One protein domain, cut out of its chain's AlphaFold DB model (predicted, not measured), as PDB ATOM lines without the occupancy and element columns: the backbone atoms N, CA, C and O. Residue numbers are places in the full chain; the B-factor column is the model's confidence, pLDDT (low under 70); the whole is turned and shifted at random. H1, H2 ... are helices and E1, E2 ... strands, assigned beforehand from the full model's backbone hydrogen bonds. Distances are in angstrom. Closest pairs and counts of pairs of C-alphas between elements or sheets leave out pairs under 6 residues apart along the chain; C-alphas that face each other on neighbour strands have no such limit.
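Overview. This is residues 22 to 223 of the 223 residues of an uncharacterized protein of Acidobacteria bacterium ADurb.Bin340 (UniProt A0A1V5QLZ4). One long helix, H1, runs along two small four-stranded sheets that follow one another along its length, its first part over the sheet of E4, E6, E7 and E8 and its later part over the sheet of E1, E2, E3 and E5. The short helices H3 and H4 pack on the other face of the first of these sheets, and a long loop, residues 72 to 100, lies well away from the mean of the C-alphas. The printed part has 202 residues, in the order H1 E1 E2 E3 H2 E4 H3 H4 E5 E6 E7 E8; the class is mixed, helices and strands, with 89 residues, under half, in named elements. Both sheets are antiparallel, in the orders E3 E2 E1 E5 and E4 E6 E7 E8. The whole is compact, with a radius of gyration of the C-alphas of 16.4 A and spans of 51 by 39 by 24 A.

Arrangement. H1, residues 22 to 48, is on one face of the sheet of E3 (101 to 104), E2 (66 to 71), E1 (52 to 56) and E5 (163 to 167), two layers with the helix on one face alone. Its height over this sheet is 9.1 A, and it runs along the strands, at 2 degrees to E2 on the local plane; the closest C-alphas of H1 and E2, Ala 41 and Gly 69, are 4.8 A apart. E1, E2 and E3 form a meander, each strand the antiparallel neighbour of the one before; N 55 and O 68 are 2.9 A apart, and N 103 and O 67 also 2.9 A. E5 is the other neighbour of E1, with N 54 and O 165 at 2.9 A. H2, residues 111 to 115, touches H1 at residues 22 to 30 alone, the closest C-alphas being Gly 26 and Asp 112, 4.3 A. The second sheet holds E4 (116 to 118), E6 (178 to 186), E7 (196 to 201) and E8 (209 to 213), and H2 only grazes it. N 117 and O 183 are 2.8 A apart between E4 and E6; E6, E7 and E8 form a second meander, with N 182 and O 197 at 2.8 A and N 198 and O 211 at 2.8 A. This sheet has three layers, helices on both faces: H1 over E6 and E7 at a height of 9.6 A, and H3 (126 to 131) and H4 (147 to 154) on the opposite face. H4 is slantwise to the strands, at 44 degrees to E6 on the local plane; its Ala 152 and Phe 178 of E6 are their closest C-alphas, 4.3 A. H3 runs across the strands. E5 and E6 are only just apart, at 8.1 A. In the four helices every O i to N i+4 pair is within hydrogen-bond range.

Along the chain. H1 measures 38.6 A from C-alpha 22 at (46.844, 61.571, 90.987) to C-alpha 48 at (42.619, 41.275, 123.497). E1 is 13.1 A long, E2 15.8 A, E5 13.8 A and E7 16.7 A. E6, the longest strand, measures 26.1 A. E8 measures 13.7 A and ends at C-alpha 213, (36.550, 52.663, 89.544).

Size, cuts and confidence. The two C-alphas farthest apart, those of Asn 76 and Ser 133, are 51.5 A apart. The printed part has no cut. The links E2 to E3 and H3 to H4 are long. The mean pLDDT of the printed part is 77.7; it is under 70 in residues 58 to 66, 69 to 101, 105 to 108 and 121 to 125.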
ATOM      1  N   LYS A  22      46.539  61.323  89.560       72.88
ATOM      2  CA  LYS A  22      46.844  61.571  90.987       72.88
ATOM      3  C   LYS A  22      45.641  61.284  91.898       72.88
ATOM      4  O   LYS A  22      45.822  60.799  93.008       72.88
ATOM      5  N   GLY A  23      44.423  61.528  91.404       78.38
ATOM      6  CA  GLY A  23      43.175  61.177  92.086       78.38
ATOM      7  C   GLY A  23      42.959  59.667  92.222       78.38
ATOM      8  O   GLY A  23      42.598  59.206  93.297       78.38
ATOM      9  N   SER A  24      43.233  58.881  91.178       85.44
ATOM     10  CA  SER A  24      43.149  57.413  91.224       85.44
ATOM     11  C   SER A  24      44.153  56.803  92.207       85.44
ATOM     12  O   SER A  24      43.795  55.902  92.962       85.44
ATOM     13  N   GLY A  25      45.392  57.308  92.222       86.81
ATOM     14  CA  GLY A  25      46.416  56.889  93.186       86.81
ATOM     15  C   GLY A  25      46.051  57.256  94.626       86.81
ATOM     16  O   GLY A  25      46.109  56.401  95.506       86.81
ATOM     17  N   GLY A  26      45.592  58.492  94.850       87.19
ATOM     18  CA  GLY A  26      45.160  58.953  96.172       87.19
ATOM     19  C   GLY A  26      43.978  58.156  96.726       87.19
ATOM     20  O   GLY A  26      44.005  57.765  97.887       87.19
ATOM     21  N   VAL A  27      42.972  57.853  95.892       89.56
ATOM     22  CA  VAL A  27      41.807  57.056  96.316       89.56
ATOM     23  C   VAL A  27      42.246  55.666  96.770       89.56
ATOM     24  O   VAL A  27      41.830  55.235  97.839       89.56
ATOM     25  N   ARG A  28      43.118  54.988  96.012       90.12
ATOM     26  CA  ARG A  28      43.643  53.672  96.410       90.12
ATOM     27  C   ARG A  28      44.427  53.736  97.719       90.12
ATOM     28  O   ARG A  28      44.123  52.959  98.611       90.12
ATOM     29  N   SER A  29      45.344  54.696  97.861       89.00
ATOM     30  CA  SER A  29      46.134  54.862  99.093       89.00
ATOM     31  C   SER A  29      45.239  55.035 100.322       89.00
ATOM     32  O   SER A  29      45.384  54.308 101.298       89.00
ATOM     33  N   VAL A  30      44.255  55.940 100.250       88.44
ATOM     34  CA  VAL A  30      43.318  56.180 101.361       88.44
ATOM     35  C   VAL A  30      42.497  54.927 101.676       88.44
ATOM     36  O   VAL A  30      42.279  54.614 102.843       88.44
ATOM     37  N   MET A  31      42.056  54.181 100.658       91.62
ATOM     38  CA  MET A  31      41.346  52.916 100.869       91.62
ATOM     39  C   MET A  31      42.218  51.842 101.525       91.62
ATOM     40  O   MET A  31      41.720  51.113 102.378       91.62
ATOM     41  N   ASP A  32      43.484  51.728 101.123       89.81
ATOM     42  CA  ASP A  32      44.432  50.753 101.671       89.81
ATOM     43  C   ASP A  32      44.752  51.067 103.138       89.81
ATOM     44  O   ASP A  32      44.753  50.170 103.980       89.81
ATOM     45  N   GLU A  33      44.934  52.346 103.477       87.25
ATOM     46  CA  GLU A  33      45.118  52.788 104.864       87.25
ATOM     47  C   GLU A  33      43.888  52.480 105.730       87.25
ATOM     48  O   GLU A  33      44.016  51.963 106.841       87.25
ATOM     49  N   MET A  34      42.684  52.755 105.218       86.94
ATOM     50  CA  MET A  34      41.435  52.468 105.927       86.94
ATOM     51  C   MET A  34      41.184  50.974 106.111       86.94
ATOM     52  O   MET A  34      40.779  50.554 107.193       86.94
ATOM     53  N   GLU A  35      41.437  50.162 105.086       89.94
ATOM     54  CA  GLU A  35      41.392  48.707 105.225       89.94
ATOM     55  C   GLU A  35      42.405  48.230 106.269       89.94
ATOM     56  O   GLU A  35      42.051  47.419 107.122       89.94
ATOM     57  N   GLY A  36      43.628  48.769 106.255       86.50
ATOM     58  CA  GLY A  36      44.655  48.456 107.247       86.50
ATOM     59  C   GLY A  36      44.173  48.694 108.678       86.50
ATOM     60  O   GLY A  36      44.361  47.835 109.536       86.50
ATOM     61  N   VAL A  37      43.477  49.808 108.924       84.75
ATOM     62  CA  VAL A  37      42.872  50.119 110.230       84.75
ATOM     63  C   VAL A  37      41.764  49.131 110.595       84.75
ATOM     64  O   VAL A  37      41.742  48.637 111.719       84.75
ATOM     65  N   LEU A  38      40.877  48.783 109.658       88.38
ATOM     66  CA  LEU A  38      39.811  47.798 109.897       88.38
ATOM     67  C   LEU A  38      40.370  46.401 110.209       88.38
ATOM     68  O   LEU A  38      39.917  45.747 111.150       88.38
ATOM     69  N   MET A  39      41.369  45.957 109.447       87.88
ATOM     70  CA  MET A  39      42.044  44.673 109.644       87.88
ATOM     71  C   MET A  39      42.791  44.633 110.978       87.88
ATOM     72  O   MET A  39      42.764  43.627 111.691       87.88
ATOM     73  N   ALA A  40      43.450  45.731 111.342       83.25
ATOM     74  CA  ALA A  40      44.171  45.820 112.599       83.25
ATOM     75  C   ALA A  40      43.213  45.853 113.804       83.25
ATOM     76  O   ALA A  40      43.419  45.102 114.759       83.25
ATOM     77  N   ALA A  41      42.087  46.568 113.702       80.88
ATOM     78  CA  ALA A  41      41.018  46.544 114.698       80.88
ATOM     79  C   ALA A  41      40.485  45.117 114.936       80.88
ATOM     80  O   ALA A  41      40.389  44.677 116.082       80.88
ATOM     81  N   GLN A  42      40.228  44.349 113.868       85.00
ATOM     82  CA  GLN A  42      39.832  42.937 113.980       85.00
ATOM     83  C   GLN A  42      40.909  42.070 114.640       85.00
ATOM     84  O   GLN A  42      40.611  41.229 115.494       85.00
ATOM     85  N   LYS A  43      42.178  42.270 114.267       83.62
ATOM     86  CA  LYS A  43      43.305  41.565 114.886       83.62
ATOM     87  C   LYS A  43      43.405  41.890 116.379       83.62
ATOM     88  O   LYS A  43      43.673  40.994 117.176       83.62
ATOM     89  N   ASN A  44      43.127  43.123 116.784       76.25
ATOM     90  CA  ASN A  44      43.114  43.501 118.195       76.25
ATOM     91  C   ASN A  44      41.951  42.875 118.960       76.25
ATOM     92  O   ASN A  44      42.162  42.390 120.071       76.25
ATOM     93  N   THR A  45      40.765  42.753 118.355       78.56
ATOM     94  CA  THR A  45      39.661  41.959 118.924       78.56
ATOM     95  C   THR A  45      40.084  40.511 119.197       78.56
ATOM     96  O   THR A  45      39.658  39.891 120.180       78.56
ATOM     97  N   LEU A  46      40.934  39.938 118.336       80.19
ATOM     98  CA  LEU A  46      41.499  38.605 118.539       80.19
ATOM     99  C   LEU A  46      42.500  38.584 119.702       80.19
ATOM    100  O   LEU A  46      42.344  37.768 120.606       80.19
ATOM    101  N   LEU A  47      43.482  39.486 119.694       78.88
ATOM    102  CA  LEU A  47      44.560  39.521 120.687       78.88
ATOM    103  C   LEU A  47      44.061  39.854 122.098       78.88
ATOM    104  O   LEU A  47      44.539  39.285 123.074       78.88
ATOM    105  N   MET A  48      43.095  40.764 122.210       73.50
ATOM    106  CA  MET A  48      42.619  41.275 123.497       73.50
ATOM    107  C   MET A  48      41.429  40.502 124.061       73.50
ATOM    108  O   MET A  48      41.098  40.685 125.229       73.50
ATOM    109  N   SER A  49      40.772  39.660 123.254       78.44
ATOM    110  CA  SER A  49      39.529  38.966 123.635       78.44
ATOM    111  C   SER A  49      38.449  39.909 124.185       78.44
ATOM    112  O   SER A  49      37.703  39.558 125.095       78.44
ATOM    113  N   ARG A  50      38.371  41.119 123.622       74.75
ATOM    114  CA  ARG A  50      37.403  42.165 123.974       74.75
ATOM    115  C   ARG A  50      36.799  42.764 122.720       74.75
ATOM    116  O   ARG A  50      37.445  42.758 121.672       74.75
ATOM    117  N   ASP A  51      35.581  43.278 122.853       74.56
ATOM    118  CA  ASP A  51      34.914  43.971 121.758       74.56
ATOM    119  C   ASP A  51      35.726  45.214 121.387       74.56
ATOM    120  O   ASP A  51      36.318  45.876 122.250       74.56
ATOM    121  N   VAL A  52      35.781  45.507 120.090       77.38
ATOM    122  CA  VAL A  52      36.465  46.686 119.550       77.38
ATOM    123  C   VAL A  52      35.446  47.538 118.817       77.38
ATOM    124  O   VAL A  52      34.700  47.032 117.981       77.38
ATOM    125  N   TYR A  53      35.438  48.836 119.098       77.31
ATOM    126  CA  TYR A  53      34.654  49.793 118.325       77.31
ATOM    127  C   TYR A  53      35.519  50.359 117.219       77.31
ATOM    128  O   TYR A  53      36.603  50.869 117.496       77.31
ATOM    129  N   VAL A  54      35.003  50.328 115.995       79.88
ATOM    130  CA  VAL A  54      35.492  51.186 114.919       79.88
ATOM    131  C   VAL A  54      34.599  52.410 114.898       79.88
ATOM    132  O   VAL A  54      33.405  52.320 114.616       79.88
ATOM    133  N   SER A  55      35.178  53.549 115.243       77.19
ATOM    134  CA  SER A  55      34.457  54.800 115.459       77.19
ATOM    135  C   SER A  55      34.957  55.893 114.526       77.19
ATOM    136  O   SER A  55      36.115  55.886 114.111       77.19
ATOM    137  N   THR A  56      34.068  56.818 114.184       78.12
ATOM    138  CA  THR A  56      34.345  57.981 113.341       78.12
ATOM    139  C   THR A  56      33.731  59.222 113.960       78.12
ATOM    140  O   THR A  56      32.631  59.152 114.498       78.12
ATOM    141  N   ASP A  57      34.401  60.364 113.828       71.56
ATOM    142  CA  ASP A  57      33.871  61.685 114.189       71.56
ATOM    143  C   ASP A  57      32.955  62.274 113.096       71.56
ATOM    144  O   ASP A  57      32.131  63.150 113.359       71.56
ATOM    145  N   GLY A  58      33.079  61.767 111.866       64.56
ATOM    146  CA  GLY A  58      32.230  62.102 110.730       64.56
ATOM    147  C   GLY A  58      32.509  63.475 110.127       64.56
ATOM    148  O   GLY A  58      31.703  63.938 109.320       64.56
ATOM    149  N   THR A  59      33.619  64.139 110.464       62.22
ATOM    150  CA  THR A  59      33.925  65.472 109.931       62.22
ATOM    151  C   THR A  59      35.076  65.427 108.928       62.22
ATOM    152  O   THR A  59      36.207  65.080 109.244       62.22
ATOM    153  N   TRP A  60      34.777  65.752 107.664       60.22
ATOM    154  CA  TRP A  60      35.788  65.855 106.601       60.22
ATOM    155  C   TRP A  60      36.293  67.292 106.419       60.22
ATOM    156  O   TRP A  60      37.452  67.513 106.080       60.22
ATOM    157  N   MET A  61      35.420  68.286 106.621       50.16
ATOM    158  CA  MET A  61      35.746  69.700 106.429       50.16
ATOM    159  C   MET A  61      35.821  70.410 107.780       50.16
ATOM    160  O   MET A  61      34.814  70.512 108.473       50.16
ATOM    161  N   GLY A  62      37.011  70.906 108.130       49.28
ATOM    162  CA  GLY A  62      37.267  71.635 109.381       49.28
ATOM    163  C   GLY A  62      38.011  70.844 110.465       49.28
ATOM    164  O   GLY A  62      38.249  71.396 111.535       49.28
ATOM    165  N   GLY A  63      38.413  69.597 110.193       53.06
ATOM    166  CA  GLY A  63      39.123  68.721 111.132       53.06
ATOM    167  C   GLY A  63      39.824  67.549 110.434       53.06
ATOM    168  O   GLY A  63      39.724  67.397 109.217       53.06
ATOM    169  N   SER A  64      40.569  66.734 111.190       54.72
ATOM    170  CA  SER A  64      41.107  65.465 110.677       54.72
ATOM    171  C   SER A  64      40.018  64.404 110.722       54.72
ATOM    172  O   SER A  64      39.537  64.093 111.803       54.72
ATOM    173  N   LEU A  65      39.696  63.792 109.584       64.06
ATOM    174  CA  LEU A  65      38.861  62.596 109.587       64.06
ATOM    175  C   LEU A  65      39.553  61.499 110.394       64.06
ATOM    176  O   LEU A  65      40.700  61.152 110.075       64.06
ATOM    177  N   ILE A  66      38.852  60.940 111.375       67.00
ATOM    178  CA  ILE A  66      39.354  59.821 112.165       67.00
ATOM    179  C   ILE A  66      38.492  58.584 111.947       67.00
ATOM    180  O   ILE A  66      37.275  58.636 112.071       67.00
ATOM    181  N   MET A  67      39.148  57.461 111.659       72.62
ATOM    182  CA  MET A  67      38.625  56.132 111.974       72.62
ATOM    183  C   MET A  67      39.501  55.569 113.082       72.62
ATOM    184  O   MET A  67      40.718  55.557 112.910       72.62
ATOM    185  N   ASP A  68      38.920  55.134 114.192       72.56
ATOM    186  CA  ASP A  68      39.670  54.610 115.336       72.56
ATOM    187  C   ASP A  68      39.088  53.278 115.810       72.56
ATOM    188  O   ASP A  68      37.908  53.213 116.173       72.56
ATOM    189  N   GLY A  69      39.927  52.240 115.773       69.31
ATOM    190  CA  GLY A  69      39.657  50.901 116.287       69.31
ATOM    191  C   GLY A  69      40.177  50.758 117.715       69.31
ATOM    192  O   GLY A  69      41.363  50.487 117.909       69.31
ATOM    193  N   ARG A  70      39.308  50.917 118.720       68.94
ATOM    194  CA  ARG A  70      39.704  50.862 120.140       68.94
ATOM    195  C   ARG A  70      39.020  49.724 120.905       68.94
ATOM    196  O   ARG A  70      37.818  49.511 120.718       68.94
ATOM    197  N   PRO A  71      39.744  49.007 121.785       63.56
ATOM    198  CA  PRO A  71      39.140  48.002 122.651       63.56
ATOM    199  C   PRO A  71      38.207  48.636 123.686       63.56
ATOM    200  O   PRO A  71      38.375  49.792 124.081       63.56
ATOM    201  N   PHE A  72      37.260  47.838 124.174       57.38
ATOM    202  CA  PHE A  72      36.397  48.184 125.301       57.38
ATOM    203  C   PHE A  72      37.226  48.622 126.529       57.38
ATOM    204  O   PHE A  72      38.022  47.831 127.061       57.38
ATOM    205  N   ARG A  73      37.047  49.871 126.998       58.53
ATOM    206  CA  ARG A  73      37.574  50.319 128.305       58.53
ATOM    207  C   ARG A  73      36.801  49.645 129.434       58.53
ATOM    208  O   ARG A  73      35.677  49.201 129.245       58.53
ATOM    209  N   GLU A  74      37.366  49.623 130.639       52.09
ATOM    210  CA  GLU A  74      36.531  49.395 131.820       52.09
ATOM    211  C   GLU A  74      35.392  50.437 131.847       52.09
ATOM    212  O   GLU A  74      35.654  51.607 131.546       52.09
ATOM    213  N   PRO A  75      34.148  50.036 132.173       51.09
ATOM    214  CA  PRO A  75      32.911  50.799 131.929       51.09
ATOM    215  C   PRO A  75      32.817  52.202 132.563       51.09
ATOM    216  O   PRO A  75      31.816  52.886 132.379       51.09
ATOM    217  N   ASN A  76      33.848  52.660 133.277       51.81
ATOM    218  CA  ASN A  76      33.808  53.849 134.124       51.81
ATOM    219  C   ASN A  76      34.646  55.037 133.612       51.81
ATOM    220  O   ASN A  76      34.679  56.065 134.281       51.81
ATOM    221  N   VAL A  77      35.335  54.928 132.464       55.81
ATOM    222  CA  VAL A  77      36.226  56.007 131.963       55.81
ATOM    223  C   VAL A  77      35.726  56.659 130.670       55.81
ATOM    224  O   VAL A  77      35.930  57.853 130.477       55.81
ATOM    225  N   VAL A  78      35.082  55.900 129.780       56.16
ATOM    226  CA  VAL A  78      34.495  56.396 128.520       56.16
ATOM    227  C   VAL A  78      33.136  55.720 128.339       56.16
ATOM    228  O   VAL A  78      33.060  54.509 128.566       56.16
ATOM    229  N   PRO A  79      32.076  56.456 127.956       58.06
ATOM    230  CA  PRO A  79      30.770  55.873 127.670       58.06
ATOM    231  C   PRO A  79      30.843  54.753 126.627       58.06
ATOM    232  O   PRO A  79      31.705  54.751 125.748       58.06
ATOM    233  N   ASN A  80      29.910  53.807 126.718       60.62
ATOM    234  CA  ASN A  80      29.719  52.776 125.708       60.62
ATOM    235  C   ASN A  80      28.397  53.015 124.949       60.62
ATOM    236  O   ASN A  80      27.342  52.868 125.575       60.62
ATOM    237  N   PRO A  81      28.418  53.316 123.634       61.38
ATOM    238  CA  PRO A  81      29.592  53.548 122.774       61.38
ATOM    239  C   PRO A  81      30.283  54.901 123.061       61.38
ATOM    240  O   PRO A  81      29.670  55.764 123.697       61.38
ATOM    241  N   PRO A  82      31.536  55.119 122.595       62.91
ATOM    242  CA  PRO A  82      32.242  56.388 122.784       62.91
ATOM    243  C   PRO A  82      31.451  57.569 122.206       62.91
ATOM    244  O   PRO A  82      30.917  57.481 121.098       62.91
ATOM    245  N   GLY A  83      31.399  58.688 122.930       62.50
ATOM    246  CA  GLY A  83      30.744  59.906 122.456       62.50
ATOM    247  C   GLY A  83      31.636  60.714 121.508       62.50
ATOM    248  O   GLY A  83      32.844  60.511 121.439       62.50
ATOM    249  N   ALA A  84      31.071  61.710 120.816       62.94
ATOM    250  CA  ALA A  84      31.828  62.581 119.903       62.94
ATOM    251  C   ALA A  84      33.042  63.272 120.569       62.94
ATOM    252  O   ALA A  84      34.079  63.459 119.938       62.94
ATOM    253  N   ALA A  85      32.940  63.606 121.861       63.81
ATOM    254  CA  ALA A  85      34.025  64.205 122.645       63.81
ATOM    255  C   ALA A  85      35.204  63.243 122.918       63.81
ATOM    256  O   ALA A  85      36.312  63.696 123.221       63.81
ATOM    257  N   ASP A  86      34.978  61.933 122.771       57.62
ATOM    258  CA  ASP A  86      35.985  60.874 122.898       57.62
ATOM    259  C   ASP A  86      36.664  60.544 121.555       57.62
ATOM    260  O   ASP A  86      37.622  59.764 121.518       57.62
ATOM    261  N   LEU A  87      36.166  61.111 120.449       57.81
ATOM    262  CA  LEU A  87      36.598  60.854 119.068       57.81
ATOM    263  C   LEU A  87      37.318  62.061 118.435       57.81
ATOM    264  O   LEU A  87      37.339  62.204 117.217       57.81
ATOM    265  N   VAL A  88      37.901  62.951 119.247       53.72
ATOM    266  CA  VAL A  88      38.428  64.239 118.764       53.72
ATOM    267  C   VAL A  88      39.662  64.070 117.855       53.72
ATOM    268  O   VAL A  88      40.618  63.387 118.240       53.72
ATOM    269  N   PRO A  89      39.689  64.749 116.689       47.41
ATOM    270  CA  PRO A  89      40.857  64.882 115.824       47.41
ATOM    271  C   PRO A  89      42.141  65.267 116.575       47.41
ATOM    272  O   PRO A  89      42.230  66.343 117.155       47.41
ATOM    273  N   GLY A  90      43.169  64.412 116.521       41.81
ATOM    274  CA  GLY A  90      44.552  64.805 116.820       41.81
ATOM    275  C   GLY A  90      45.024  64.768 118.277       41.81
ATOM    276  O   GLY A  90      46.158  65.172 118.511       41.81
ATOM    277  N   ASP A  91      44.249  64.256 119.236       43.75
ATOM    278  CA  ASP A  91      44.714  64.189 120.630       43.75
ATOM    279  C   ASP A  91      45.092  62.760 121.060       43.75
ATOM    280  O   ASP A  91      44.293  62.020 121.640       43.75
ATOM    281  N   ASP A  92      46.339  62.367 120.774       47.97
ATOM    282  CA  ASP A  92      46.938  61.122 121.281       47.97
ATOM    283  C   ASP A  92      46.872  61.024 122.816       47.97
ATOM    284  O   ASP A  92      46.878  59.921 123.351       47.97
ATOM    285  N   THR A  93      46.733  62.142 123.541       49.44
ATOM    286  CA  THR A  93      46.675  62.133 125.013       49.44
ATOM    287  C   THR A  93      45.345  61.611 125.565       49.44
ATOM    288  O   THR A  93      45.286  61.134 126.699       49.44
ATOM    289  N   ARG A  94      44.279  61.621 124.752       47.81
ATOM    290  CA  ARG A  94      42.995  60.977 125.086       47.81
ATOM    291  C   ARG A  94      42.952  59.511 124.668       47.81
ATOM    292  O   ARG A  94      42.057  58.782 125.114       47.81
ATOM    293  N   ARG A  95      43.911  59.057 123.852       50.50
ATOM    294  CA  ARG A  95      44.072  57.639 123.518       50.50
ATOM    295  C   ARG A  95      44.652  56.926 124.725       50.50
ATOM    296  O   ARG A  95      45.727  57.254 125.207       50.50
ATOM    297  N   GLN A  96      43.915  55.947 125.229       43.16
ATOM    298  CA  GLN A  96      44.368  55.107 126.332       43.16
ATOM    299  C   GLN A  96      44.238  53.651 125.903       43.16
ATOM    300  O   GLN A  96      43.150  53.221 125.522       43.16
ATOM    301  N   GLY A  97      45.353  52.923 125.968       44.00
ATOM    302  CA  GLY A  97      45.470  51.523 125.563       44.00
ATOM    303  C   GLY A  97      46.579  51.304 124.519       44.00
ATOM    304  O   GLY A  97      46.870  52.209 123.740       44.00
ATOM    305  N   PRO A  98      47.211  50.117 124.490       38.75
ATOM    306  CA  PRO A  98      48.361  49.828 123.627       38.75
ATOM    307  C   PRO A  98      48.019  49.640 122.138       38.75
ATOM    308  O   PRO A  98      48.932  49.497 121.332       38.75
ATOM    309  N   SER A  99      46.738  49.649 121.752       49.62
ATOM    310  CA  SER A  99      46.317  49.539 120.353       49.62
ATOM    311  C   SER A  99      45.240  50.572 120.016       49.62
ATOM    312  O   SER A  99      44.109  50.489 120.494       49.62
ATOM    313  N   SER A 100      45.594  51.557 119.202       52.25
ATOM    314  CA  SER A 100      44.631  52.431 118.528       52.25
ATOM    315  C   SER A 100      45.155  52.679 117.120       52.25
ATOM    316  O   SER A 100      45.821  53.684 116.852       52.25
ATOM    317  N   GLU A 101      44.946  51.710 116.218       63.25
ATOM    318  CA  GLU A 101      45.163  51.998 114.805       63.25
ATOM    319  C   GLU A 101      44.122  53.021 114.389       63.25
ATOM    320  O   GLU A 101      42.913  52.811 114.495       63.25
ATOM    321  N   CYS A 102      44.621  54.172 113.965       70.00
ATOM    322  CA  CYS A 102      43.789  55.299 113.638       70.00
ATOM    323  C   CYS A 102      44.137  55.767 112.235       70.00
ATOM    324  O   CYS A 102      45.271  56.176 111.978       70.00
ATOM    325  N   PHE A 103      43.147  55.750 111.345       74.25
ATOM    326  CA  PHE A 103      43.241  56.486 110.095       74.25
ATOM    327  C   PHE A 103      43.131  57.967 110.440       74.25
ATOM    328  O   PHE A 103      42.176  58.364 111.109       74.25
ATOM    329  N   ARG A 104      44.081  58.781 109.971       72.00
ATOM    330  CA  ARG A 104      44.005  60.241 110.081       72.00
ATOM    331  C   ARG A 104      44.075  60.849 108.697       72.00
ATOM    332  O   ARG A 104      45.125  60.815 108.052       72.00
ATOM    333  N   SER A 105      43.003  61.512 108.274       69.81
ATOM    334  CA  SER A 105      43.112  62.376 107.105       69.81
ATOM    335  C   SER A 105      43.991  63.579 107.439       69.81
ATOM    336  O   SER A 105      43.574  64.536 108.082       69.81
ATOM    337  N   LEU A 106      45.231  63.529 106.966       68.69
ATOM    338  CA  LEU A 106      46.151  64.665 106.891       68.69
ATOM    339  C   LEU A 106      45.785  65.684 105.790       68.69
ATOM    340  O   LEU A 106      46.680  66.340 105.262       68.69
ATOM    341  N   TYR A 107      44.522  65.809 105.375       66.62
ATOM    342  CA  TYR A 107      44.106  66.881 104.463       66.62
ATOM    343  C   TYR A 107      44.284  68.260 105.138       66.62
ATOM    344  O   TYR A 107      43.929  68.395 106.307       66.62
ATOM    345  N   PRO A 108      44.805  69.298 104.450       64.31
ATOM    346  CA  PRO A 108      45.311  69.333 103.073       64.31
ATOM    347  C   PRO A 108      46.842  69.151 102.976       64.31
ATOM    348  O   PRO A 108      47.452  69.545 101.988       64.31
ATOM    349  N   ASN A 109      47.496  68.592 103.989       71.06
ATOM    350  CA  ASN A 109      48.957  68.552 104.102       71.06
ATOM    351  C   ASN A 109      49.603  67.321 103.437       71.06
ATOM    352  O   ASN A 109      50.769  67.382 103.053       71.06
ATOM    353  N   SER A 110      48.865  66.222 103.246       75.12
ATOM    354  CA  SER A 110      49.338  65.047 102.492       75.12
ATOM    355  C   SER A 110      48.974  65.143 101.007       75.12
ATOM    356  O   SER A 110      47.859  65.524 100.648       75.12
ATOM    357  N   ARG A 111      49.911  64.766 100.123       76.06
ATOM    358  CA  ARG A 111      49.696  64.729  98.664       76.06
ATOM    359  C   ARG A 111      48.497  63.856  98.296       76.06
ATOM    360  O   ARG A 111      47.682  64.269  97.473       76.06
ATOM    361  N   ASP A 112      48.405  62.682  98.906       78.62
ATOM    362  CA  ASP A 112      47.412  61.672  98.546       78.62
ATOM    363  C   ASP A 112      46.055  62.015  99.185       78.62
ATOM    364  O   ASP A 112      45.029  61.960  98.509       78.62
ATOM    365  N   HIS A 113      46.055  62.565 100.407       76.00
ATOM    366  CA  HIS A 113      44.829  63.038 101.075       76.00
ATOM    367  C   HIS A 113      44.296  64.352 100.500       76.00
ATOM    368  O   HIS A 113      43.123  64.662 100.656       76.00
ATOM    369  N   ARG A 114      45.124  65.136  99.798       78.31
ATOM    370  CA  ARG A 114      44.659  66.253  98.955       78.31
ATOM    371  C   ARG A 114      43.942  65.787  97.697       78.31
ATOM    372  O   ARG A 114      43.107  66.517  97.173       78.31
ATOM    373  N   ALA A 115      44.346  64.640  97.160       83.00
ATOM    374  CA  ALA A 115      43.835  64.116  95.902       83.00
ATOM    375  C   ALA A 115      42.602  63.222  96.094       83.00
ATOM    376  O   ALA A 115      41.878  62.997  95.123       83.00
ATOM    377  N   ALA A 116      42.348  62.740  97.313       85.19
ATOM    378  CA  ALA A 116      41.219  61.886  97.648       85.19
ATOM    379  C   ALA A 116      40.627  62.204  99.023       85.19
ATOM    380  O   ALA A 116      41.349  62.534  99.959       85.19
ATOM    381  N   ALA A 117      39.309  62.064  99.134       78.25
ATOM    382  CA  ALA A 117      38.552  62.345 100.339       78.25
ATOM    383  C   ALA A 117      37.568  61.252 100.685       78.25
ATOM    384  O   ALA A 117      36.970  60.648  99.798       78.25
ATOM    385  N   VAL A 118      37.329  61.088 101.980       81.12
ATOM    386  CA  VAL A 118      36.232  60.262 102.474       81.12
ATOM    387  C   VAL A 118      35.002  61.127 102.592       81.12
ATOM    388  O   VAL A 118      35.043  62.238 103.122       81.12
ATOM    389  N   LEU A 119      33.895  60.621 102.083       77.56
ATOM    390  CA  LEU A 119      32.670  61.390 102.037       77.56
ATOM    391  C   LEU A 119      31.883  61.239 103.319       77.56
ATOM    392  O   LEU A 119      31.429  60.146 103.649       77.56
ATOM    393  N   THR A 120      31.704  62.364 104.011       73.75
ATOM    394  CA  THR A 120      31.059  62.370 105.314       73.75
ATOM    395  C   THR A 120      29.614  62.821 105.307       73.75
ATOM    396  O   THR A 120      28.901  62.373 106.171       73.75
ATOM    397  N   SER A 121      29.097  63.623 104.377       63.72
ATOM    398  CA  SER A 121      27.670  64.001 104.400       63.72
ATOM    399  C   SER A 121      26.971  63.749 103.068       63.72
ATOM    400  O   SER A 121      27.599  63.410 102.061       63.72
ATOM    401  N   ALA A 122      25.640  63.872 103.074       53.19
ATOM    402  CA  ALA A 122      24.760  63.824 101.912       53.19
ATOM    403  C   ALA A 122      25.025  64.995 100.945       53.19
ATOM    404  O   ALA A 122      24.147  65.807 100.677       53.19
ATOM    405  N   GLN A 123      26.235  65.093 100.393       54.62
ATOM    406  CA  GLN A 123      26.459  65.811  99.146       54.62
ATOM    407  C   GLN A 123      25.675  65.060  98.066       54.62
ATOM    408  O   GLN A 123      26.231  64.221  97.352       54.62
ATOM    409  N   GLU A 124      24.361  65.290  98.006       53.69
ATOM    410  CA  GLU A 124      23.494  64.726  96.984       53.69
ATOM    411  C   GLU A 124      24.181  64.948  95.637       53.69
ATOM    412  O   GLU A 124      24.714  66.020  95.333       53.69
ATOM    413  N   ASN A 125      24.282  63.873  94.865       68.62
ATOM    414  CA  ASN A 125      24.942  63.821  93.565       68.62
ATOM    415  C   ASN A 125      26.471  63.701  93.556       68.62
ATOM    416  O   ASN A 125      27.035  63.721  92.465       68.62
ATOM    417  N   TRP A 126      27.196  63.546  94.675       74.06
ATOM    418  CA  TRP A 126      28.629  63.190  94.579       74.06
ATOM    419  C   TRP A 126      28.803  61.871  93.816       74.06
ATOM    420  O   TRP A 126      29.651  61.785  92.936       74.06
ATOM    421  N   TYR A 127      27.955  60.877  94.106       78.19
ATOM    422  CA  TYR A 127      28.082  59.538  93.539       78.19
ATOM    423  C   TYR A 127      27.739  59.554  92.064       78.19
ATOM    424  O   TYR A 127      28.515  59.068  91.255       78.19
ATOM    425  N   ALA A 128      26.642  60.221  91.701       77.31
ATOM    426  CA  ALA A 128      26.284  60.450  90.309       77.31
ATOM    427  C   ALA A 128      27.394  61.195  89.542       77.31
ATOM    428  O   ALA A 128      27.724  60.809  88.423       77.31
ATOM    429  N   ARG A 129      28.017  62.215  90.154       78.69
ATOM    430  CA  ARG A 129      29.120  62.979  89.544       78.69
ATOM    431  C   ARG A 129      30.395  62.158  89.397       78.69
ATOM    432  O   ARG A 129      31.038  62.236  88.357       78.69
ATOM    433  N   ALA A 130      30.777  61.405  90.420       76.00
ATOM    434  CA  ALA A 130      32.040  60.679  90.447       76.00
ATOM    435  C   ALA A 130      31.955  59.357  89.663       76.00
ATOM    436  O   ALA A 130      32.886  59.018  88.935       76.00
ATOM    437  N   ARG A 131      30.813  58.648  89.710       79.06
ATOM    438  CA  ARG A 131      30.597  57.427  88.914       79.06
ATOM    439  C   ARG A 131      30.617  57.712  87.414       79.06
ATOM    440  O   ARG A 131      31.097  56.872  86.655       79.06
ATOM    441  N   GLY A 132      30.161  58.888  86.979       80.38
ATOM    442  CA  GLY A 132      30.128  59.242  85.562       80.38
ATOM    443  C   GLY A 132      29.310  58.245  84.745       80.38
ATOM    444  O   GLY A 132      28.146  57.998  85.048       80.38
ATOM    445  N   SER A 133      29.942  57.648  83.732       80.44
ATOM    446  CA  SER A 133      29.356  56.611  82.871       80.44
ATOM    447  C   SER A 133      29.358  55.199  83.468       80.44
ATOM    448  O   SER A 133      28.789  54.295  82.859       80.44
ATOM    449  N   ALA A 134      29.999  54.979  84.621       84.62
ATOM    450  CA  ALA A 134      29.980  53.673  85.272       84.62
ATOM    451  C   ALA A 134      28.575  53.363  85.825       84.62
ATOM    452  O   ALA A 134      27.911  54.275  86.341       84.62
ATOM    453  N   PRO A 135      28.121  52.095  85.755       85.94
ATOM    454  CA  PRO A 135      26.851  51.696  86.345       85.94
ATOM    455  C   PRO A 135      26.886  51.879  87.864       85.94
ATOM    456  O   PRO A 135      27.947  52.015  88.475       85.94
ATOM    457  N   ASP A 136      25.713  51.875  88.489       87.56
ATOM    458  CA  ASP A 136      25.647  51.816  89.944       87.56
ATOM    459  C   ASP A 136      26.303  50.521  90.445       87.56
ATOM    460  O   ASP A 136      25.972  49.446  89.952       87.56
ATOM    461  N   LEU A 137      27.208  50.609  91.424       89.25
ATOM    462  CA  LEU A 137      27.809  49.452  92.083       89.25
ATOM    463  C   LEU A 137      26.750  48.484  92.635       89.25
ATOM    464  O   LEU A 137      26.978  47.279  92.621       89.25
ATOM    465  N   LEU A 138      25.577  48.983  93.044       90.12
ATOM    466  CA  LEU A 138      24.448  48.142  93.464       90.12
ATOM    467  C   LEU A 138      23.959  47.177  92.371       90.12
ATOM    468  O   LEU A 138      23.350  46.160  92.687       90.12
ATOM    469  N   ALA A 139      24.227  47.482  91.102       89.19
ATOM    470  CA  ALA A 139      23.856  46.665  89.949       89.19
ATOM    471  C   ALA A 139      25.017  45.803  89.413       89.19
ATOM    472  O   ALA A 139      24.884  45.189  88.357       89.19
ATOM    473  N   VAL A 140      26.166  45.767  90.096       89.69
ATOM    474  CA  VAL A 140      27.361  45.027  89.660       89.69
ATOM    475  C   VAL A 140      27.498  43.730  90.454       89.69
ATOM    476  O   VAL A 140      27.366  43.725  91.671       89.69
ATOM    477  N   GLU A 141      27.817  42.617  89.800       86.31
ATOM    478  CA  GLU A 141      28.092  41.354  90.498       86.31
ATOM    479  C   GLU A 141      29.451  41.381  91.234       86.31
ATOM    480  O   GLU A 141      30.426  41.931  90.714       86.31
ATOM    481  N   PRO A 142      29.575  40.787  92.440       88.38
ATOM    482  CA  PRO A 142      28.565  40.007  93.158       88.38
ATOM    483  C   PRO A 142      27.625  40.840  94.053       88.38
ATOM    484  O   PRO A 142      26.846  40.273  94.810       88.38
ATOM    485  N   VAL A 143      27.718  42.174  94.040       91.94
ATOM    486  CA  VAL A 143      26.897  43.033  94.913       91.94
ATOM    487  C   VAL A 143      25.415  42.838  94.609       91.94
ATOM    488  O   VAL A 143      24.635  42.628  95.531       91.94
ATOM    489  N   ALA A 144      25.044  42.841  93.329       89.25
ATOM    490  CA  ALA A 144      23.655  42.714  92.893       89.25
ATOM    491  C   ALA A 144      22.973  41.426  93.397       89.25
ATOM    492  O   ALA A 144      21.785  41.452  93.724       89.25
ATOM    493  N   SER A 145      23.716  40.321  93.516       91.50
ATOM    494  CA  SER A 145      23.196  39.031  93.985       91.50
ATOM    495  C   SER A 145      23.350  38.784  95.493       91.50
ATOM    496  O   SER A 145      22.807  37.805  96.008       91.50
ATOM    497  N   GLN A 146      24.042  39.656  96.235       92.75
ATOM    498  CA  GLN A 146      24.303  39.480  97.669       92.75
ATOM    499  C   GLN A 146      23.620  40.557  98.514       92.75
ATOM    500  O   GLN A 146      24.136  41.660  98.708       92.75
ATOM    501  N   ALA A 147      22.477  40.199  99.107       91.69
ATOM    502  CA  ALA A 147      21.658  41.113  99.906       91.69
ATOM    503  C   ALA A 147      22.421  41.794 101.061       91.69
ATOM    504  O   ALA A 147      22.144  42.950 101.380       91.69
ATOM    505  N   ASP A 148      23.395  41.116 101.672       92.94
ATOM    506  CA  ASP A 148      24.176  41.685 102.777       92.94
ATOM    507  C   ASP A 148      25.162  42.767 102.312       92.94
ATOM    508  O   ASP A 148      25.370  43.748 103.028       92.94
ATOM    509  N   LEU A 149      25.710  42.647 101.095       93.06
ATOM    510  CA  LEU A 149      26.533  43.695 100.479       93.06
ATOM    511  C   LEU A 149      25.686  44.911 100.101       93.06
ATOM    512  O   LEU A 149      26.092  46.042 100.361       93.06
ATOM    513  N   VAL A 150      24.490  44.685  99.550       92.62
ATOM    514  CA  VAL A 150      23.529  45.756  99.232       92.62
ATOM    515  C   VAL A 150      23.150  46.538 100.491       92.62
ATOM    516  O   VAL A 150      23.206  47.769 100.496       92.62
ATOM    517  N   LYS A 151      22.820  45.840 101.586       92.69
ATOM    518  CA  LYS A 151      22.509  46.474 102.877       92.69
ATOM    519  C   LYS A 151      23.696  47.268 103.426       92.69
ATOM    520  O   LYS A 151      23.520  48.411 103.835       92.69
ATOM    521  N   ALA A 152      24.900  46.695 103.401       93.25
ATOM    522  CA  ALA A 152      26.109  47.370 103.874       93.25
ATOM    523  C   ALA A 152      26.444  48.633 103.057       93.25
ATOM    524  O   ALA A 152      26.823  49.656 103.627       93.25
ATOM    525  N   LEU A 153      26.241  48.603 101.735       89.75
ATOM    526  CA  LEU A 153      26.394  49.773 100.864       89.75
ATOM    527  C   LEU A 153      25.417  50.905 101.199       89.75
ATOM    528  O   LEU A 153      25.776  52.076 101.082       89.75
ATOM    529  N   GLY A 154      24.204  50.573 101.647       86.00
ATOM    530  CA  GLY A 154      23.231  51.557 102.132       86.00
ATOM    531  C   GLY A 154      23.640  52.232 103.447       86.00
ATOM    532  O   GLY A 154      23.233  53.364 103.712       86.00
ATOM    533  N   ASN A 155      24.489  51.581 104.242       88.94
ATOM    534  CA  ASN A 155      24.884  52.025 105.575       88.94
ATOM    535  C   ASN A 155      26.270  52.672 105.551       88.94
ATOM    536  O   ASN A 155      27.286  52.015 105.757       88.94
ATOM    537  N   ARG A 156      26.347  53.979 105.306       86.81
ATOM    538  CA  ARG A 156      27.636  54.687 105.356       86.81
ATOM    539  C   ARG A 156      28.111  54.833 106.799       86.81
ATOM    540  O   ARG A 156      27.357  55.290 107.651       86.81
ATOM    541  N   LEU A 157      29.372  54.492 107.058       85.62
ATOM    542  CA  LEU A 157      29.994  54.713 108.365       85.62
ATOM    543  C   LEU A 157      30.169  56.216 108.624       85.62
ATOM    544  O   LEU A 157      29.833  56.714 109.692       85.62
ATOM    545  N   PHE A 158      30.618  56.956 107.612       82.06
ATOM    546  CA  PHE A 158      30.806  58.401 107.673       82.06
ATOM    547  C   PHE A 158      29.529  59.136 107.227       82.06
ATOM    548  O   PHE A 158      29.179  59.107 106.045       82.06
ATOM    549  N   THR A 159      28.826  59.779 108.170       77.62
ATOM    550  CA  THR A 159      27.494  60.400 107.947       77.62
ATOM    551  C   THR A 159      27.370  61.870 108.368       77.62
ATOM    552  O   THR A 159      26.302  62.459 108.208       77.62
ATOM    553  N   GLY A 160      28.457  62.504 108.820       72.88
ATOM    554  CA  GLY A 160      28.481  63.938 109.130       72.88
ATOM    555  C   GLY A 160      28.423  64.208 110.628       72.88
ATOM    556  O   GLY A 160      28.179  65.338 111.039       72.88
ATOM    557  N   GLY A 161      28.629  63.164 111.429       73.25
ATOM    558  CA  GLY A 161      28.726  63.189 112.878       73.25
ATOM    559  C   GLY A 161      29.276  61.864 113.401       73.25
ATOM    560  O   GLY A 161      29.658  60.985 112.618       73.25
ATOM    561  N   ALA A 162      29.308  61.734 114.727       75.12
ATOM    562  CA  ALA A 162      29.857  60.557 115.379       75.12
ATOM    563  C   ALA A 162      29.066  59.294 115.019       75.12
ATOM    564  O   ALA A 162      27.839  59.266 115.127       75.12
ATOM    565  N   ASN A 163      29.776  58.250 114.607       79.50
ATOM    566  CA  ASN A 163      29.189  56.954 114.295       79.50
ATOM    567  C   ASN A 163      30.157  55.837 114.691       79.50
ATOM    568  O   ASN A 163      31.369  56.055 114.783       79.50
ATOM    569  N   SER A 164      29.635  54.639 114.937       79.88
ATOM    570  CA  SER A 164      30.457  53.509 115.357       79.88
ATOM    571  C   SER A 164      29.860  52.172 114.958       79.88
ATOM    572  O   SER A 164      28.642  52.009 114.944       79.88
ATOM    573  N   VAL A 165      30.736  51.205 114.718       85.81
ATOM    574  CA  VAL A 165      30.391  49.796 114.522       85.81
ATOM    575  C   VAL A 165      31.206  48.931 115.473       85.81
ATOM    576  O   VAL A 165      32.312  49.301 115.875       85.81
ATOM    577  N   VAL A 166      30.650  47.780 115.837       84.38
ATOM    578  CA  VAL A 166      31.248  46.857 116.806       84.38
ATOM    579  C   VAL A 166      31.867  45.670 116.088       84.38
ATOM    580  O   VAL A 166      31.253  45.086 115.193       84.38
ATOM    581  N   ILE A 167      33.071  45.300 116.513       86.62
ATOM    582  CA  ILE A 167      33.681  44.006 116.240       86.62
ATOM    583  C   ILE A 167      33.541  43.174 117.507       86.62
ATOM    584  O   ILE A 167      34.125  43.496 118.544       86.62
ATOM    585  N   ASN A 168      32.758  42.108 117.413       84.19
ATOM    586  CA  ASN A 168      32.423  41.260 118.544       84.19
ATOM    587  C   ASN A 168      33.574  40.301 118.878       84.19
ATOM    588  O   ASN A 168      34.138  39.631 118.008       84.19
ATOM    589  N   ALA A 169      33.922  40.201 120.156       82.06
ATOM    590  CA  ALA A 169      35.041  39.408 120.640       82.06
ATOM    591  C   ALA A 169      34.794  37.907 120.600       82.06
ATOM    592  O   ALA A 169      35.756  37.143 120.572       82.06
ATOM    593  N   GLN A 170      33.541  37.467 120.627       84.19
ATOM    594  CA  GLN A 170      33.202  36.048 120.641       84.19
ATOM    595  C   GLN A 170      33.305  35.465 119.234       84.19
ATOM    596  O   GLN A 170      33.953  34.442 119.030       84.19
ATOM    597  N   ASN A 171      32.706  36.138 118.251       87.38
ATOM    598  CA  ASN A 171      32.632  35.639 116.876       87.38
ATOM    599  C   ASN A 171      33.660  36.285 115.923       87.38
ATOM    600  O   ASN A 171      33.779  35.844 114.777       87.38
ATOM    601  N   LYS A 172      34.404  37.294 116.401       86.25
ATOM    602  CA  LYS A 172      35.450  38.047 115.683       86.25
ATOM    603  C   LYS A 172      34.954  38.760 114.422       86.25
ATOM    604  O   LYS A 172      35.734  38.991 113.502       86.25
ATOM    605  N   ARG A 173      33.665  39.090 114.352       90.31
ATOM    606  CA  ARG A 173      33.012  39.677 113.173       90.31
ATOM    607  C   ARG A 173      32.515  41.084 113.462       90.31
ATOM    608  O   ARG A 173      32.188  41.415 114.600       90.31
ATOM    609  N   PHE A 174      32.412  41.881 112.404       90.69
ATOM    610  CA  PHE A 174      31.653  43.125 112.447       90.69
ATOM    611  C   PHE A 174      30.176  42.789 112.646       90.69
ATOM    612  O   PHE A 174      29.600  42.073 111.831       90.69
ATOM    613  N   GLU A 175      29.557  43.277 113.717       89.69
ATOM    614  CA  GLU A 175      28.146  42.976 114.005       89.69
ATOM    615  C   GLU A 175      27.211  43.632 112.985       89.69
ATOM    616  O   GLU A 175      26.196  43.064 112.583       89.69
ATOM    617  N   GLN A 176      27.587  44.826 112.529       91.50
ATOM    618  CA  GLN A 176      26.803  45.648 111.620       91.50
ATOM    619  C   GLN A 176      27.518  45.784 110.281       91.50
ATOM    620  O   GLN A 176      28.738  45.929 110.226       91.50
ATOM    621  N   GLY A 177      26.738  45.752 109.202       93.19
ATOM    622  CA  GLY A 177      27.249  45.991 107.861       93.19
ATOM    623  C   GLY A 177      27.326  47.483 107.564       93.19
ATOM    624  O   GLY A 177      26.367  48.210 107.839       93.19
ATOM    625  N   PHE A 178      28.438  47.925 106.984       92.94
ATOM    626  CA  PHE A 178      28.688  49.328 106.667       92.94
ATOM    627  C   PHE A 178      29.528  49.501 105.400       92.94
ATOM    628  O   PHE A 178      30.136  48.562 104.884       92.94
ATOM    629  N   SER A 179      29.596  50.739 104.920       91.94
ATOM    630  CA  SER A 179      30.450  51.149 103.816       91.94
ATOM    631  C   SER A 179      31.226  52.424 104.124       91.94
ATOM    632  O   SER A 179      30.787  53.298 104.877       91.94
ATOM    633  N   VAL A 180      32.399  52.536 103.511       90.06
ATOM    634  CA  VAL A 180      33.227  53.741 103.520       90.06
ATOM    635  C   VAL A 180      33.490  54.137 102.084       90.06
ATOM    636  O   VAL A 180      33.958  53.337 101.280       90.06
ATOM    637  N   VAL A 181      33.174  55.384 101.764       89.12
ATOM    638  CA  VAL A 181      33.267  55.905 100.408       89.12
ATOM    639  C   VAL A 181      34.405  56.904 100.327       89.12
ATOM    640  O   VAL A 181      34.412  57.895 101.056       89.12
ATOM    641  N   VAL A 182      35.295  56.683  99.368       89.25
ATOM    642  CA  VAL A 182      36.430  57.538  99.043       89.25
ATOM    643  C   VAL A 182      36.294  58.030  97.603       89.25
ATOM    644  O   VAL A 182      36.042  57.250  96.688       89.25
ATOM    645  N   VAL A 183      36.471  59.324  97.366       88.19
ATOM    646  CA  VAL A 183      36.403  59.920  96.024       88.19
ATOM    647  C   VAL A 183      37.609  60.786  95.742       88.19
ATOM    648  O   VAL A 183      38.167  61.405  96.642       88.19
ATOM    649  N   SER A 184      37.992  60.879  94.472       88.75
ATOM    650  CA  SER A 184      39.002  61.849  94.062       88.75
ATOM    651  C   SER A 184      38.470  63.278  94.180       88.75
ATOM    652  O   SER A 184      37.310  63.543  93.847       88.75
ATOM    653  N   MET A 185      39.338  64.198  94.585       82.38
ATOM    654  CA  MET A 185      38.994  65.587  94.872       82.38
ATOM    655  C   MET A 185      39.597  66.562  93.862       82.38
ATOM    656  O   MET A 185      40.708  66.377  93.364       82.38
ATOM    657  N   ALA A 186      38.861  67.638  93.599       80.56
ATOM    658  CA  ALA A 186      39.325  68.848  92.936       80.56
ATOM    659  C   ALA A 186      39.109  70.027  93.901       80.56
ATOM    660  O   ALA A 186      38.014  70.587  93.997       80.56
ATOM    661  N   GLY A 187      40.145  70.361  94.676       77.00
ATOM    662  CA  GLY A 187      40.001  71.259  95.826       77.00
ATOM    663  C   GLY A 187      39.121  70.617  96.903       77.00
ATOM    664  O   GLY A 187      39.335  69.463  97.258       77.00
ATOM    665  N   SER A 188      38.101  71.334  97.378       74.25
ATOM    666  CA  SER A 188      37.167  70.838  98.405       74.25
ATOM    667  C   SER A 188      35.949  70.086  97.844       74.25
ATOM    668  O   SER A 188      35.041  69.761  98.602       74.25
ATOM    669  N   ASN A 189      35.902  69.812  96.533       77.44
ATOM    670  CA  ASN A 189      34.763  69.156  95.885       77.44
ATOM    671  C   ASN A 189      35.152  67.824  95.221       77.44
ATOM    672  O   ASN A 189      36.244  67.733  94.652       77.44
ATOM    673  N   PRO A 190      34.252  66.820  95.204       79.88
ATOM    674  CA  PRO A 190      34.440  65.608  94.411       79.88
ATOM    675  C   PRO A 190      34.639  65.939  92.933       79.88
ATOM    676  O   PRO A 190      33.901  66.746  92.357       79.88
ATOM    677  N   ARG A 191      35.621  65.297  92.302       83.94
ATOM    678  CA  ARG A 191      35.916  65.492  90.882       83.94
ATOM    679  C   ARG A 191      34.842  64.814  90.011       83.94
ATOM    680  O   ARG A 191      34.617  63.612  90.171       83.94
ATOM    681  N   PRO A 192      34.204  65.527  89.061       84.31
ATOM    682  CA  PRO A 192      33.328  64.900  88.070       84.31
ATOM    683  C   PRO A 192      34.082  63.846  87.249       84.31
ATOM    684  O   PRO A 192      35.213  64.094  86.837       84.31
ATOM    685  N   ASN A 193      33.468  62.682  87.024       85.12
ATOM    686  CA  ASN A 193      34.070  61.503  86.380       85.12
ATOM    687  C   ASN A 193      35.382  61.014  87.027       85.12
ATOM    688  O   ASN A 193      36.149  60.279  86.399       85.12
ATOM    689  N   GLY A 194      35.637  61.436  88.268       87.25
ATOM    690  CA  GLY A 194      36.827  61.105  89.033       87.25
ATOM    691  C   GLY A 194      36.900  59.639  89.456       87.25
ATOM    692  O   GLY A 194      36.004  58.837  89.196       87.25
ATOM    693  N   ALA A 195      37.988  59.288  90.136       89.94
ATOM    694  CA  ALA A 195      38.121  57.968  90.732       89.94
ATOM    695  C   ALA A 195      37.195  57.827  91.948       89.94
ATOM    696  O   ALA A 195      37.022  58.774  92.725       89.94
ATOM    697  N   VAL A 196      36.632  56.632  92.121       91.19
ATOM    698  CA  VAL A 196      35.758  56.276  93.244       91.19
ATOM    699  C   VAL A 196      36.220  54.960  93.838       91.19
ATOM    700  O   VAL A 196      36.474  53.993  93.123       91.19
ATOM    701  N   GLY A 197      36.306  54.944  95.156       92.44
ATOM    702  CA  GLY A 197      36.649  53.804  95.972       92.44
ATOM    703  C   GLY A 197      35.565  53.559  97.007       92.44
ATOM    704  O   GLY A 197      35.119  54.497  97.662       92.44
ATOM    705  N   ILE A 198      35.119  52.318  97.163       92.56
ATOM    706  CA  ILE A 198      34.155  51.949  98.198       92.56
ATOM    707  C   ILE A 198      34.658  50.705  98.927       92.56
ATOM    708  O   ILE A 198      34.894  49.667  98.310       92.56
ATOM    709  N   LEU A 199      34.832  50.825 100.241       94.12
ATOM    710  CA  LEU A 199      34.995  49.692 101.146       94.12
ATOM    711  C   LEU A 199      33.608  49.271 101.622       94.12
ATOM    712  O   LEU A 199      32.822  50.122 102.037       94.12
ATOM    713  N   VAL A 200      33.306  47.980 101.563       94.81
ATOM    714  CA  VAL A 200      32.023  47.412 101.988       94.81
ATOM    715  C   VAL A 200      32.290  46.261 102.936       94.81
ATOM    716  O   VAL A 200      33.029  45.334 102.613       94.81
ATOM    717  N   VAL A 201      31.662  46.298 104.099       95.12
ATOM    718  CA  VAL A 201      31.764  45.254 105.113       95.12
ATOM    719  C   VAL A 201      30.358  44.722 105.363       95.12
ATOM    720  O   VAL A 201      29.530  45.467 105.884       95.12
ATOM    721  N   PRO A 202      30.038  43.476 104.975       94.69
ATOM    722  CA  PRO A 202      28.751  42.874 105.301       94.69
ATOM    723  C   PRO A 202      28.583  42.702 106.814       94.69
ATOM    724  O   PRO A 202      29.560  42.544 107.549       94.69
ATOM    725  N   ALA A 203      27.335  42.669 107.278       93.38
ATOM    726  CA  ALA A 203      27.042  42.323 108.666       93.38
ATOM    727  C   ALA A 203      27.496  40.888 108.977       93.38
ATOM    728  O   ALA A 203      27.451  40.009 108.115       93.38
ATOM    729  N   ASN A 204      27.916  40.643 110.215       91.75
ATOM    730  CA  ASN A 204      28.432  39.358 110.690       91.75
ATOM    731  C   ASN A 204      29.566  38.780 109.822       91.75
ATOM    732  O   ASN A 204      29.718  37.557 109.716       91.75
ATOM    733  N   SER A 205      30.378  39.655 109.225       90.88
ATOM    734  CA  SER A 205      31.486  39.299 108.339       90.88
ATOM    735  C   SER A 205      32.839  39.639 108.960       90.88
ATOM    736  O   SER A 205      32.964  40.549 109.780       90.88
ATOM    737  N   THR A 206      33.869  38.912 108.534       89.56
ATOM    738  CA  THR A 206      35.273  39.297 108.723       89.56
ATOM    739  C   THR A 206      35.866  39.973 107.488       89.56
ATOM    740  O   THR A 206      36.935  40.563 107.566       89.56
ATOM    741  N   VAL A 207      35.184  39.885 106.347       91.25
ATOM    742  CA  VAL A 207      35.707  40.284 105.040       91.25
ATOM    743  C   VAL A 207      35.374  41.743 104.756       91.25
ATOM    744  O   VAL A 207      34.201  42.125 104.778       91.25
ATOM    745  N   VAL A 208      36.405  42.520 104.424       92.44
ATOM    746  CA  VAL A 208      36.281  43.855 103.836       92.44
ATOM    747  C   VAL A 208      36.367  43.705 102.318       92.44
ATOM    748  O   VAL A 208      37.342  43.185 101.786       92.44
ATOM    749  N   TYR A 209      35.323  44.117 101.608       93.88
ATOM    750  CA  TYR A 209      35.281  44.118 100.149       93.88
ATOM    751  C   TYR A 209      35.719  45.480  99.635       93.88
ATOM    752  O   TYR A 209      35.183  46.507 100.054       93.88
ATOM    753  N   LYS A 210      36.659  45.487  98.691       94.25
ATOM    754  CA  LYS A 210      37.191  46.706  98.095       94.25
ATOM    755  C   LYS A 210      36.730  46.835  96.648       94.25
ATOM    756  O   LYS A 210      37.021  45.980  95.816       94.25
ATOM    757  N   TYR A 211      36.020  47.915  96.341       94.31
ATOM    758  CA  TYR A 211      35.585  48.240  94.986       94.31
ATOM    759  C   TYR A 211      36.200  49.553  94.536       94.31
ATOM    760  O   TYR A 211      36.232  50.528  95.285       94.31
ATOM    761  N   PHE A 212      36.673  49.587  93.297       93.31
ATOM    762  CA  PHE A 212      37.334  50.749  92.735       93.31
ATOM    763  C   PHE A 212      36.975  50.946  91.273       93.31
ATOM    764  O   PHE A 212      36.997  50.013  90.474       93.31
ATOM    765  N   LYS A 213      36.706  52.195  90.917       91.75
ATOM    766  CA  LYS A 213      36.550  52.663  89.544       91.75
ATOM    767  C   LYS A 213      37.544  53.801  89.332       91.75
ATOM    768  O   LYS A 213      37.517  54.795  90.061       91.75
ATOM    769  N   ALA A 214      38.437  53.645  88.353       88.81
ATOM    770  CA  ALA A 214      39.427  54.671  88.041       88.81
ATOM    771  C   ALA A 214      38.776  55.881  87.359       88.81
ATOM    772  O   ALA A 214      37.673  55.796  86.815       88.81
ATOM    773  N   GLU A 215      39.477  57.012  87.362       86.56
ATOM    774  CA  GLU A 215      39.037  58.201  86.631       86.56
ATOM    775  C   GLU A 215      38.815  57.883  85.143       86.56
ATOM    776  O   GLU A 215      39.666  57.278  84.495       86.56
ATOM    777  N   GLY A 216      37.652  58.270  84.610       81.88
ATOM    778  CA  GLY A 216      37.278  58.019  83.212       81.88
ATOM    779  C   GLY A 216      36.864  56.580  82.864       81.88
ATOM    780  O   GLY A 216      36.380  56.357  81.757       81.88
ATOM    781  N   GLU A 217      36.982  55.610  83.776       85.38
ATOM    782  CA  GLU A 217      36.572  54.223  83.505       85.38
ATOM    783  C   GLU A 217      35.060  54.018  83.650       85.38
ATOM    784  O   GLU A 217      34.418  54.585  84.533       85.38
ATOM    785  N   SER A 218      34.478  53.158  82.817       85.44
ATOM    786  CA  SER A 218      33.059  52.776  82.878       85.44
ATOM    787  C   SER A 218      32.800  51.491  83.671       85.44
ATOM    788  O   SER A 218      31.659  51.044  83.753       85.44
ATOM    789  N   THR A 219      33.835  50.877  84.249       88.31
ATOM    790  CA  THR A 219      33.730  49.582  84.934       88.31
ATOM    791  C   THR A 219      34.210  49.668  86.377       88.31
ATOM    792  O   THR A 219      35.089  50.461  86.717       88.31
ATOM    793  N   TRP A 220      33.605  48.842  87.229       91.19
ATOM    794  CA  TRP A 220      34.047  48.632  88.601       91.19
ATOM    795  C   TRP A 220      35.002  47.448  88.657       91.19
ATOM    796  O   TRP A 220      34.772  46.415  88.029       91.19
ATOM    797  N   ARG A 221      36.056  47.589  89.451       90.56
ATOM    798  CA  ARG A 221      37.021  46.536  89.744       90.56
ATOM    799  C   ARG A 221      36.887  46.165  91.211       90.56
ATOM    800  O   ARG A 221      36.875  47.047  92.069       90.56
ATOM    801  N   ARG A 222      36.808  44.868  91.497       89.56
ATOM    802  CA  ARG A 222      37.039  44.359  92.848       89.56
ATOM    803  C   ARG A 222      38.549  44.253  93.052       89.56
ATOM    804  O   ARG A 222      39.227  43.715  92.176       89.56
ATOM    805  N   MET A 223      39.049  44.817  94.144       85.12
ATOM    806  CA  MET A 223      40.463  44.787  94.534       85.12
ATOM    807  C   MET A 223      40.678  43.824  95.697       85.12
ATOM    808  O   MET A 223      39.697  43.577  96.439       85.12
TER     809      MET A 223